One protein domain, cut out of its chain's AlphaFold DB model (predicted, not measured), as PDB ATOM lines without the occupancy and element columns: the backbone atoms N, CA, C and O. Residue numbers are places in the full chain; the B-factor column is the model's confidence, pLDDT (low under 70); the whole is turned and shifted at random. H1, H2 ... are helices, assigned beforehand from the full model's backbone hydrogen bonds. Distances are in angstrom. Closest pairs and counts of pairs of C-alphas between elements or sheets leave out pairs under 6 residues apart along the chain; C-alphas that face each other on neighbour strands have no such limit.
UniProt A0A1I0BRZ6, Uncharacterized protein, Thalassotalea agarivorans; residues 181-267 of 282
ATOM      1  N   GLU A 181     198.813 138.344 286.562       74.81
ATOM      2  CA  GLU A 181     199.107 139.209 285.424       74.81
ATOM      3  C   GLU A 181     200.031 138.541 284.408       74.81
ATOM      4  O   GLU A 181     199.836 138.733 283.209       74.81
ATOM      5  N   GLU A 182     200.987 137.718 284.844       79.56
ATOM      6  CA  GLU A 182     201.888 137.009 283.938       79.56
ATOM      7  C   GLU A 182     201.145 135.928 283.149       79.56
ATOM      8  O   GLU A 182     201.281 135.858 281.926       79.56
ATOM      9  N   GLU A 183     200.294 135.133 283.806       78.31
ATOM     10  CA  GLU A 183     199.431 134.163 283.117       78.31
ATOM     11  C   GLU A 183     198.453 134.861 282.170       78.31
ATOM     12  O   GLU A 183     198.303 134.455 281.012       78.31
ATOM     13  N   ARG A 184     197.841 135.965 282.615       77.38
ATOM     14  CA  ARG A 184     196.943 136.771 281.783       77.38
ATOM     15  C   ARG A 184     197.672 137.361 280.577       77.38
ATOM     16  O   ARG A 184     197.116 137.378 279.479       77.38
ATOM     17  N   ASN A 185     198.911 137.813 280.752       79.44
ATOM     18  CA  ASN A 185     199.736 138.338 279.671       79.44
ATOM     19  C   ASN A 185     200.180 137.232 278.711       79.44
ATOM     20  O   ASN A 185     200.082 137.428 277.503       79.44
ATOM     21  N   LYS A 186     200.584 136.053 279.200       83.50
ATOM     22  CA  LYS A 186     200.901 134.889 278.353       83.50
ATOM     23  C   LYS A 186     199.696 134.464 277.526       83.50
ATOM     24  O   LYS A 186     199.825 134.276 276.317       83.50
ATOM     25  N   PHE A 187     198.521 134.380 278.148       82.81
ATOM     26  CA  PHE A 187     197.274 134.095 277.448       82.81
ATOM     27  C   PHE A 187     196.974 135.154 276.383       82.81
ATOM     28  O   PHE A 187     196.726 134.811 275.230       82.81
ATOM     29  N   ARG A 188     197.072 136.443 276.731       82.81
ATOM     30  CA  ARG A 188     196.870 137.549 275.785       82.81
ATOM     31  C   ARG A 188     197.835 137.463 274.603       82.81
ATOM     32  O   ARG A 188     197.387 137.558 273.466       82.81
ATOM     33  N   THR A 189     199.120 137.218 274.852       82.31
ATOM     34  CA  THR A 189     200.135 137.038 273.806       82.31
ATOM     35  C   THR A 189     199.814 135.842 272.915       82.31
ATOM     36  O   THR A 189     199.835 135.977 271.694       82.31
ATOM     37  N   LEU A 190     199.457 134.691 273.493       84.88
ATOM     38  CA  LEU A 190     199.095 133.491 272.735       84.88
ATOM     39  C   LEU A 190     197.877 133.747 271.842       84.88
ATOM     40  O   LEU A 190     197.908 133.421 270.655       84.88
ATOM     41  N   VAL A 191     196.832 134.380 272.379       83.94
ATOM     42  CA  VAL A 191     195.630 134.741 271.615       83.94
ATOM     43  C   VAL A 191     195.967 135.745 270.509       83.94
ATOM     44  O   VAL A 191     195.515 135.574 269.378       83.94
ATOM     45  N   SER A 192     196.800 136.755 270.784       80.62
ATOM     46  CA  SER A 192     197.251 137.717 269.770       80.62
ATOM     47  C   SER A 192     198.048 137.050 268.644       80.62
ATOM     48  O   SER A 192     197.819 137.358 267.475       80.62
ATOM     49  N   VAL A 193     198.938 136.106 268.964       84.44
ATOM     50  CA  VAL A 193     199.706 135.341 267.967       84.44
ATOM     51  C   VAL A 193     198.786 134.450 267.134       84.44
ATOM     52  O   VAL A 193     198.847 134.492 265.906       84.44
ATOM     53  N   ALA A 194     197.898 133.687 267.777       83.81
ATOM     54  CA  ALA A 194     196.932 132.834 267.085       83.81
ATOM     55  C   ALA A 194     196.047 133.649 266.128       83.81
ATOM     56  O   ALA A 194     195.817 133.250 264.985       83.81
ATOM     57  N   PHE A 195     195.609 134.830 266.563       82.31
ATOM     58  CA  PHE A 195     194.826 135.740 265.741       82.31
ATOM     59  C   PHE A 195     195.631 136.319 264.568       82.31
ATOM     60  O   PHE A 195     195.128 136.371 263.447       82.31
ATOM     61  N   CYS A 196     196.893 136.697 264.784       82.62
ATOM     62  CA  CYS A 196     197.782 137.161 263.717       82.62
ATOM     63  C   CYS A 196     197.961 136.093 262.625       82.62
ATOM     64  O   CYS A 196     197.828 136.394 261.437       82.62
ATOM     65  N   ILE A 197     198.171 134.834 263.025       83.75
ATOM     66  CA  ILE A 197     198.262 133.691 262.105       83.75
ATOM     67  C   ILE A 197     196.956 133.524 261.320       83.75
ATOM     68  O   ILE A 197     196.986 133.356 260.102       83.75
ATOM     69  N   LEU A 198     195.806 133.619 261.989       84.62
ATOM     70  CA  LEU A 198     194.498 133.511 261.344       84.62
ATOM     71  C   LEU A 198     194.281 134.614 260.296       84.62
ATOM     72  O   LEU A 198     193.883 134.320 259.170       84.62
ATOM     73  N   VAL A 199     194.597 135.869 260.625       82.19
ATOM     74  CA  VAL A 199     194.513 136.997 259.681       82.19
ATOM     75  C   VAL A 199     195.457 136.789 258.496       82.19
ATOM     76  O   VAL A 199     195.048 136.984 257.350       82.19
ATOM     77  N   ALA A 200     196.689 136.336 258.742       83.81
ATOM     78  CA  ALA A 200     197.647 136.034 257.684       83.81
ATOM     79  C   ALA A 200     197.123 134.946 256.732       83.81
ATOM     80  O   ALA A 200     197.196 135.119 255.516       83.81
ATOM     81  N   ILE A 201     196.526 133.872 257.262       86.62
ATOM     82  CA  ILE A 201     195.903 132.808 256.457       86.62
ATOM     83  C   ILE A 201     194.782 133.373 255.579       86.62
ATOM     84  O   ILE A 201     194.720 133.046 254.394       86.62
ATOM     85  N   VAL A 202     193.919 134.241 256.119       84.44
ATOM     86  CA  VAL A 202     192.823 134.846 255.343       84.44
ATOM     87  C   VAL A 202     193.364 135.735 254.222       84.44
ATOM     88  O   VAL A 202     192.919 135.609 253.081       84.44
ATOM     89  N   ILE A 203     194.358 136.583 254.506       83.44
ATOM     90  CA  ILE A 203     194.995 137.447 253.498       83.44
ATOM     91  C   ILE A 203     195.646 136.604 252.395       83.44
ATOM     92  O   ILE A 203     195.428 136.864 251.211       83.44
ATOM     93  N   ILE A 204     196.403 135.565 252.765       86.12
ATOM     94  CA  ILE A 204     197.027 134.639 251.810       86.12
ATOM     95  C   ILE A 204     195.953 133.932 250.975       86.12
ATOM     96  O   ILE A 204     196.091 133.842 249.757       86.12
ATOM     97  N   GLY A 205     194.862 133.479 251.598       86.69
ATOM     98  CA  GLY A 205     193.734 132.841 250.917       86.69
ATOM     99  C   GLY A 205     193.100 133.746 249.860       86.69
ATOM    100  O   GLY A 205     192.937 133.326 248.713       86.69
ATOM    101  N   PHE A 206     192.822 135.008 250.207       82.00
ATOM    102  CA  PHE A 206     192.344 136.009 249.247       82.00
ATOM    103  C   PHE A 206     193.326 136.206 248.096       82.00
ATOM    104  O   PHE A 206     192.919 136.242 246.932       82.00
ATOM    105  N   TYR A 207     194.619 136.281 248.408       81.56
ATOM    106  CA  TYR A 207     195.650 136.500 247.406       81.56
ATOM    107  C   TYR A 207     195.758 135.331 246.413       81.56
ATOM    108  O   TYR A 207     195.797 135.533 245.200       81.56
ATOM    109  N   VAL A 208     195.730 134.093 246.911       86.81
ATOM    110  CA  VAL A 208     195.765 132.876 246.081       86.81
ATOM    111  C   VAL A 208     194.544 132.790 245.160       86.81
ATOM    112  O   VAL A 208     194.684 132.400 243.998       86.81
ATOM    113  N   ILE A 209     193.354 133.157 245.645       84.56
ATOM    114  CA  ILE A 209     192.128 133.169 244.831       84.56
ATOM    115  C   ILE A 209     192.219 134.237 243.737       84.56
ATOM    116  O   ILE A 209     191.921 133.935 242.579       84.56
ATOM    117  N   ALA A 210     192.665 135.447 244.085       82.12
ATOM    118  CA  ALA A 210     192.815 136.548 243.139       82.12
ATOM    119  C   ALA A 210     193.788 136.199 242.001       82.12
ATOM    120  O   ALA A 210     193.478 136.435 240.838       82.12
ATOM    121  N   LEU A 211     194.916 135.550 242.317       83.50
ATOM    122  CA  LEU A 211     195.887 135.110 241.310       83.50
ATOM    123  C   LEU A 211     195.349 134.036 240.358       83.50
ATOM    124  O   LEU A 211     195.762 133.976 239.205       83.50
ATOM    125  N   LYS A 212     194.472 133.144 240.833       90.31
ATOM    126  CA  LYS A 212     193.947 132.054 239.997       90.31
ATOM    127  C   LYS A 212     192.831 132.494 239.053       90.31
ATOM    128  O   LYS A 212     192.555 131.776 238.093       90.31
ATOM    129  N   LYS A 213     192.145 133.604 239.338       89.25
ATOM    130  CA  LYS A 213     190.979 134.061 238.572       89.25
ATOM    131  C   LYS A 213     190.994 135.582 238.423       89.25
ATOM    132  O   LYS A 213     190.376 136.282 239.225       89.25
ATOM    133  N   GLU A 214     191.627 136.069 237.354       84.56
ATOM    134  CA  GLU A 214     191.671 137.501 237.003       84.56
ATOM    135  C   GLU A 214     190.278 138.138 236.953       84.56
ATOM    136  O   GLU A 214     190.091 139.220 237.496       84.56
ATOM    137  N   SER A 215     189.266 137.431 236.437       83.50
ATOM    138  CA  SER A 215     187.894 137.960 236.379       83.50
ATOM    139  C   SER A 215     187.289 138.228 237.763       83.50
ATOM    140  O   SER A 215     186.506 139.160 237.938       83.50
ATOM    141  N   ILE A 216     187.635 137.413 238.769       79.69
ATOM    142  CA  ILE A 216     187.174 137.615 240.148       79.69
ATOM    143  C   ILE A 216     187.955 138.764 240.776       79.69
ATOM    144  O   ILE A 216     187.346 139.618 241.417       79.69
ATOM    145  N   ALA A 217     189.270 138.811 240.557       79.81
ATOM    146  CA  ALA A 217     190.110 139.897 241.036       79.81
ATOM    147  C   ALA A 217     189.628 141.251 240.494       79.81
ATOM    148  O   ALA A 217     189.407 142.157 241.286       79.81
ATOM    149  N   GLU A 218     189.359 141.378 239.194       81.88
ATOM    150  CA  GLU A 218     188.798 142.609 238.624       81.88
ATOM    151  C   GLU A 218     187.424 142.940 239.210       81.88
ATOM    152  O   GLU A 218     187.207 144.068 239.639       81.88
ATOM    153  N   SER A 219     186.506 141.974 239.317       80.81
ATOM    154  CA  SER A 219     185.166 142.251 239.862       80.81
ATOM    155  C   SER A 219     185.186 142.717 241.324       80.81
ATOM    156  O   SER A 219     184.337 143.510 241.736       80.81
ATOM    157  N   ILE A 220     186.158 142.236 242.107       77.94
ATOM    158  CA  ILE A 220     186.328 142.614 243.507       77.94
ATOM    159  C   ILE A 220     187.095 143.937 243.586       77.94
ATOM    160  O   ILE A 220     186.613 144.872 244.206       77.94
ATOM    161  N   PHE A 221     188.254 144.068 242.946       75.75
ATOM    162  CA  PHE A 221     189.121 145.238 243.118       75.75
ATOM    163  C   PHE A 221     188.715 146.460 242.285       75.75
ATOM    164  O   PHE A 221     188.981 147.579 242.717       75.75
ATOM    165  N   ALA A 222     188.061 146.287 241.134       79.00
ATOM    166  CA  ALA A 222     187.624 147.404 240.291       79.00
ATOM    167  C   ALA A 222     186.248 147.963 240.696       79.00
ATOM    168  O   ALA A 222     185.870 149.053 240.271       79.00
ATOM    169  N   GLY A 223     185.488 147.238 241.523       78.19
ATOM    170  CA  GLY A 223     184.187 147.679 242.016       78.19
ATOM    171  C   GLY A 223     184.281 148.453 243.332       78.19
ATOM    172  O   GLY A 223     184.955 148.026 244.267       78.19
ATOM    173  N   GLU A 224     183.489 149.524 243.468       81.88
ATOM    174  CA  GLU A 224     183.279 150.255 244.736       81.88
ATOM    175  C   GLU A 224     182.937 149.303 245.904       81.88
ATOM    176  O   GLU A 224     183.338 149.507 247.053       81.88
ATOM    177  N   LYS A 225     182.269 148.183 245.587       79.19
ATOM    178  CA  LYS A 225     181.901 147.133 246.542       79.19
ATOM    179  C   LYS A 225     183.091 146.405 247.168       79.19
ATOM    180  O   LYS A 225     182.996 146.031 248.336       79.19
ATOM    181  N   GLY A 226     184.197 146.188 246.455       80.81
ATOM    182  CA  GLY A 226     185.332 145.475 247.043       80.81
ATOM    183  C   GLY A 226     186.171 146.345 247.962       80.81
ATOM    184  O   GLY A 226     186.569 145.877 249.025       80.81
ATOM    185  N   ILE A 227     186.350 147.631 247.637       81.81
ATOM    186  CA  ILE A 227     186.972 148.590 248.566       81.81
ATOM    187  C   ILE A 227     186.146 148.676 249.857       81.81
ATOM    188  O   ILE A 227     186.702 148.636 250.959       81.81
ATOM    189  N   GLN A 228     184.813 148.722 249.746       82.06
ATOM    190  CA  GLN A 228     183.923 148.706 250.907       82.06
ATOM    191  C   GLN A 228     184.052 147.409 251.724       82.06
ATOM    192  O   GLN A 228     184.138 147.469 252.952       82.06
ATOM    193  N   PHE A 229     184.120 146.250 251.063       82.44
ATOM    194  CA  PHE A 229     184.320 144.960 251.727       82.44
ATOM    195  C   PHE A 229     185.644 144.908 252.500       82.44
ATOM    196  O   PHE A 229     185.648 144.545 253.675       82.44
ATOM    197  N   VAL A 230     186.752 145.332 251.881       81.38
ATOM    198  CA  VAL A 230     188.073 145.377 252.532       81.38
ATOM    199  C   VAL A 230     188.059 146.323 253.734       81.38
ATOM    200  O   VAL A 230     188.581 145.980 254.791       81.38
ATOM    201  N   THR A 231     187.412 147.484 253.608       86.50
ATOM    202  CA  THR A 231     187.315 148.471 254.695       86.50
ATOM    203  C   THR A 231     186.544 147.909 255.890       86.50
ATOM    204  O   THR A 231     187.010 147.996 257.024       86.50
ATOM    205  N   ILE A 232     185.395 147.270 255.646       86.94
ATOM    206  CA  ILE A 232     184.605 146.604 256.691       86.94
ATOM    207  C   ILE A 232     185.414 145.485 257.345       86.94
ATOM    208  O   ILE A 232     185.448 145.384 258.568       86.94
ATOM    209  N   PHE A 233     186.091 144.667 256.544       84.19
ATOM    210  CA  PHE A 233     186.896 143.561 257.041       84.19
ATOM    211  C   PHE A 233     188.033 144.040 257.959       84.19
ATOM    212  O   PHE A 233     188.214 143.497 259.049       84.19
ATOM    213  N   LEU A 234     188.743 145.107 257.577       84.81
ATOM    214  CA  LEU A 234     189.791 145.717 258.402       84.81
ATOM    215  C   LEU A 234     189.240 146.304 259.708       84.81
ATOM    216  O   LEU A 234     189.852 146.117 260.760       84.81
ATOM    217  N   ILE A 235     188.077 146.960 259.667       88.75
ATOM    218  CA  ILE A 235     187.423 147.487 260.873       88.75
ATOM    219  C   ILE A 235     187.030 146.343 261.818       88.75
ATOM    220  O   ILE A 235     187.289 146.433 263.016       88.75
ATOM    221  N   VAL A 236     186.458 145.249 261.304       87.94
ATOM    222  CA  VAL A 236     186.084 144.082 262.123       87.94
ATOM    223  C   VAL A 236     187.311 143.482 262.812       87.94
ATOM    224  O   VAL A 236     187.277 143.230 264.015       87.94
ATOM    225  N   ILE A 237     188.417 143.310 262.082       86.75
ATOM    226  CA  ILE A 237     189.678 142.815 262.652       86.75
ATOM    227  C   ILE A 237     190.200 143.761 263.740       86.75
ATOM    228  O   ILE A 237     190.597 143.295 264.808       86.75
ATOM    229  N   ALA A 238     190.175 145.076 263.506       86.44
ATOM    230  CA  ALA A 238     190.619 146.068 264.484       86.44
ATOM    231  C   ALA A 238     189.764 146.053 265.763       86.44
ATOM    232  O   ALA A 238     190.311 146.095 266.863       86.44
ATOM    233  N   ILE A 239     188.437 145.925 265.638       88.12
ATOM    234  CA  ILE A 239     187.519 145.817 266.785       88.12
ATOM    235  C   ILE A 239     187.813 144.551 267.599       88.12
ATOM    236  O   ILE A 239     187.871 144.615 268.825       88.12
ATOM    237  N   ILE A 240     188.043 143.410 266.938       85.00
ATOM    238  CA  ILE A 240     188.392 142.155 267.622       85.00
ATOM    239  C   ILE A 240     189.739 142.290 268.351       85.00
ATOM    240  O   ILE A 240     189.844 141.886 269.510       85.00
ATOM    241  N   LEU A 241     190.747 142.911 267.723       82.56
ATOM    242  CA  LEU A 241     192.041 143.189 268.359       82.56
ATOM    243  C   LEU A 241     191.890 144.081 269.592       82.56
ATOM    244  O   LEU A 241     192.426 143.758 270.649       82.56
ATOM    245  N   PHE A 242     191.136 145.174 269.488       84.56
ATOM    246  CA  PHE A 242     190.889 146.072 270.616       84.56
ATOM    247  C   PHE A 242     190.073 145.418 271.736       84.56
ATOM    248  O   PHE A 242     190.329 145.703 272.908       84.56
ATOM    249  N   GLY A 243     189.177 144.487 271.396       84.62
ATOM    250  CA  GLY A 243     188.465 143.650 272.359       84.62
ATOM    251  C   GLY A 243     189.392 142.717 273.138       84.62
ATOM    252  O   GLY A 243     189.374 142.712 274.364       84.62
ATOM    253  N   ILE A 244     190.265 141.975 272.446       81.19
ATOM    254  CA  ILE A 244     191.242 141.073 273.089       81.19
ATOM    255  C   ILE A 244     192.277 141.866 273.901       81.19
ATOM    256  O   ILE A 244     192.747 141.411 274.944       81.19
ATOM    257  N   MET A 245     192.625 143.073 273.452       79.69
ATOM    258  CA  MET A 245     193.520 143.965 274.181       79.69
ATOM    259  C   MET A 245     192.892 144.586 275.439       79.69
ATOM    260  O   MET A 245     193.617 145.207 276.219       79.69
ATOM    261  N   GLY A 246     191.579 144.437 275.636       81.25
ATOM    262  CA  GLY A 246     190.855 145.031 276.758       81.25
ATOM    263  C   GLY A 246     190.879 146.560 276.758       81.25
ATOM    264  O   GLY A 246     190.714 147.161 277.812       81.25
ATOM    265  N   VAL A 247     191.141 147.184 275.602       84.06
ATOM    266  CA  VAL A 247     191.076 148.649 275.445       84.06
ATOM    267  C   VAL A 247     189.625 149.104 275.341       84.06
ATOM    268  O   VAL A 247     189.302 150.195 275.792       84.06
ATOM    269  N   LEU A 248     188.769 148.259 274.761       83.19
ATOM    270  CA  LEU A 248     187.332 148.486 274.685       83.19
ATOM    271  C   LEU A 248     186.624 147.646 275.744       83.19
ATOM    272  O   LEU A 248     186.805 146.425 275.799       83.19
ATOM    273  N   GLU A 249     185.786 148.285 276.554       86.56
ATOM    274  CA  GLU A 249     184.919 147.560 277.481       86.56
ATOM    275  C   GLU A 249     183.847 146.769 276.714       86.56
ATOM    276  O   GLU A 249     183.435 147.116 275.603       86.56
ATOM    277  N   SER A 250     183.330 145.697 277.319       83.94
ATOM    278  CA  SER A 250     182.328 144.808 276.703       83.94
ATOM    279  C   SER A 250     181.066 145.539 276.214       83.94
ATOM    280  O   SER A 250     180.428 145.110 275.246       83.94
ATOM    281  N   LYS A 251     180.731 146.680 276.829       87.56
ATOM    282  CA  LYS A 251     179.630 147.564 276.409       87.56
ATOM    283  C   LYS A 251     179.947 148.327 275.120       87.56
ATOM    284  O   LYS A 251     179.100 148.400 274.233       87.56
ATOM    285  N   GLU A 252     181.164 148.847 274.996       88.31
ATOM    286  CA  GLU A 252     181.623 149.603 273.826       88.31
ATOM    287  C   GLU A 252     181.770 148.690 272.608       88.31
ATOM    288  O   GLU A 252     181.344 149.034 271.505       88.31
ATOM    289  N   LEU A 253     182.287 147.476 272.822       87.06
ATOM    290  CA  LEU A 253     182.431 146.473 271.770       87.06
ATOM    291  C   LEU A 253     181.068 146.044 271.205       87.06
ATOM    292  O   LEU A 253     180.899 145.951 269.988       87.06
ATOM    293  N   SER A 254     180.075 145.847 272.077       85.81
ATOM    294  CA  SER A 254     178.707 145.507 271.668       85.81
ATOM    295  C   SER A 254     178.050 146.641 270.873       85.81
ATOM    296  O   SER A 254     177.399 146.388 269.858       85.81
ATOM    297  N   ALA A 255     178.263 147.895 271.290       91.00
ATOM    298  CA  ALA A 255     177.756 149.070 270.584       91.00
ATOM    299  C   ALA A 255     178.394 149.230 269.191       91.00
ATOM    300  O   ALA A 255     177.682 149.470 268.213       91.00
ATOM    301  N   LEU A 256     179.712 149.035 269.073       86.75
ATOM    302  CA  LEU A 256     180.429 149.112 267.796       86.75
ATOM    303  C   LEU A 256     180.030 147.991 266.828       86.75
ATOM    304  O   LEU A 256     179.784 148.263 265.652       86.75
ATOM    305  N   LEU A 257     179.899 146.748 267.309       85.50
ATOM    306  CA  LEU A 257     179.400 145.636 266.490       85.50
ATOM    307  C   LEU A 257     177.958 145.876 266.033       85.50
ATOM    308  O   LEU A 257     177.641 145.633 264.868       85.50
ATOM    309  N   GLY A 258     177.100 146.409 266.907       86.69
ATOM    310  CA  GLY A 258     175.735 146.798 266.551       86.69
ATOM    311  C   GLY A 258     175.695 147.871 265.456       86.69
ATOM    312  O   GLY A 258     174.983 147.711 264.463       86.69
ATOM    313  N   GLY A 259     176.517 148.919 265.580       86.69
ATOM    314  CA  GLY A 259     176.635 149.984 264.578       86.69
ATOM    315  C   GLY A 259     177.144 149.486 263.223       86.69
ATOM    316  O   GLY A 259     176.597 149.851 262.180       86.69
ATOM    317  N   LEU A 260     178.139 148.595 263.224       86.75
ATOM    318  CA  LEU A 260     178.693 148.006 262.003       86.75
ATOM    319  C   LEU A 260     177.674 147.084 261.315       86.75
ATOM    320  O   LEU A 260     177.482 147.171 260.102       86.75
ATOM    321  N   SER A 261     176.953 146.272 262.090       83.94
ATOM    322  CA  SER A 261     175.865 145.416 261.592       83.94
ATOM    323  C   SER A 261     174.754 146.243 260.932       83.94
ATOM    324  O   SER A 261     174.309 145.925 259.828       83.94
ATOM    325  N   GLY A 262     174.347 147.342 261.580       87.12
ATOM    326  CA  GLY A 262     173.344 148.274 261.060       87.12
ATOM    327  C   GLY A 262     173.792 148.983 259.781       87.12
ATOM    328  O   GLY A 262     173.011 149.100 258.836       87.12
ATOM    329  N   TYR A 263     175.062 149.390 259.707       87.25
ATOM    330  CA  TYR A 263     175.637 149.996 258.505       87.25
ATOM    331  C   TYR A 263     175.615 149.040 257.302       87.25
ATOM    332  O   TYR A 263     175.227 149.440 256.199       87.25
ATOM    333  N   ILE A 264     175.987 147.772 257.512       81.44
ATOM    334  CA  ILE A 264     175.987 146.751 256.456       81.44
ATOM    335  C   ILE A 264     174.561 146.474 255.969       81.44
ATOM    336  O   ILE A 264     174.314 146.530 254.764       81.44
ATOM    337  N   LEU A 265     173.605 146.230 256.875       77.88
ATOM    338  CA  LEU A 265     172.214 145.955 256.488       77.88
ATOM    339  C   LEU A 265     171.538 147.154 255.796       77.88
ATOM    340  O   LEU A 265     170.814 146.978 254.810       77.88
ATOM    341  N   GLY A 266     171.783 148.373 256.283       81.25
ATOM    342  CA  GLY A 266     171.174 149.593 255.744       81.25
ATOM    343  C   GLY A 266     171.583 149.878 254.297       81.25
ATOM    344  O   GLY A 266     170.743 150.215 253.462       81.25
ATOM    345  N   ARG A 267     172.861 149.660 253.962       77.25
ATOM    346  CA  ARG A 267     173.388 149.835 252.596       77.25
ATOM    347  C   ARG A 267     172.830 148.813 251.602       77.25
ATOM    348  O   ARG A 267     172.588 149.171 250.452       77.25
TER     349      ARG A 267
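What this domain is: This is residues 181 to 267 of the 282 residues of an uncharacterized protein of Thalassotalea agarivorans (UniProt A0A1I0BRZ6). Three long helices, H1, H3 and H4, lie side by side in a loose, flat row that runs back and forth, with H3 in the middle and short H2 turning the corner from H1 to H3. H1 is much the longest, and its residues 181 to 187 stick out. The printed part has 87 residues, all helix by class, with four named helices in the order H1, H2, H3, H4 and no named strand. It is loose, with a radius of gyration of the C-alphas of 16.2 A, and spans 50 by 31 by 12 A.

Where its parts are: H1, residues 181 to 212, runs 46.3 A from C-alpha 181 at (199.107, 139.209, 285.424) to C-alpha 212 at (193.947, 132.054, 239.997). H2 is residues 214 to 221, 10.2 A. H3, residues 224 to 244, is 30.8 A long. H4, residues 250 to 267, is 26.2 A long and ends at C-alpha 267 at (173.388, 149.835, 252.596).

How they stand to each other: H1 touches the hub, H3, with residues 188 to 192 alone; the closest C-alphas, of Arg 188 and Ile 244, are 7.2 A apart. They run opposite ways at a shallow tilt of 15 degrees. H2 touches H1 only at the corner, C-alphas of Ala 210 and Ala 217 at 4.8 A, and H3 only at the corner, C-alphas of Ile 220 and Gly 226 at 4.7 A. H3 and H4 form a helical hairpin at a shallow tilt of 10 degrees; their closest C-alphas, of Gly 243 and Leu 253, are 6.7 A apart. H4 is apart from H1 and H2. In H1, H2, H3 and H4 every O i to N i+4 pair is within hydrogen-bond range.

The domain as a whole: The C-alphas of Glu 181 and Ser 215 are the two farthest apart, at 50.3 A. The printed part has no cut, and its three links are tight. The mean pLDDT of the printed part is 83.5, and no printed residue is under 70.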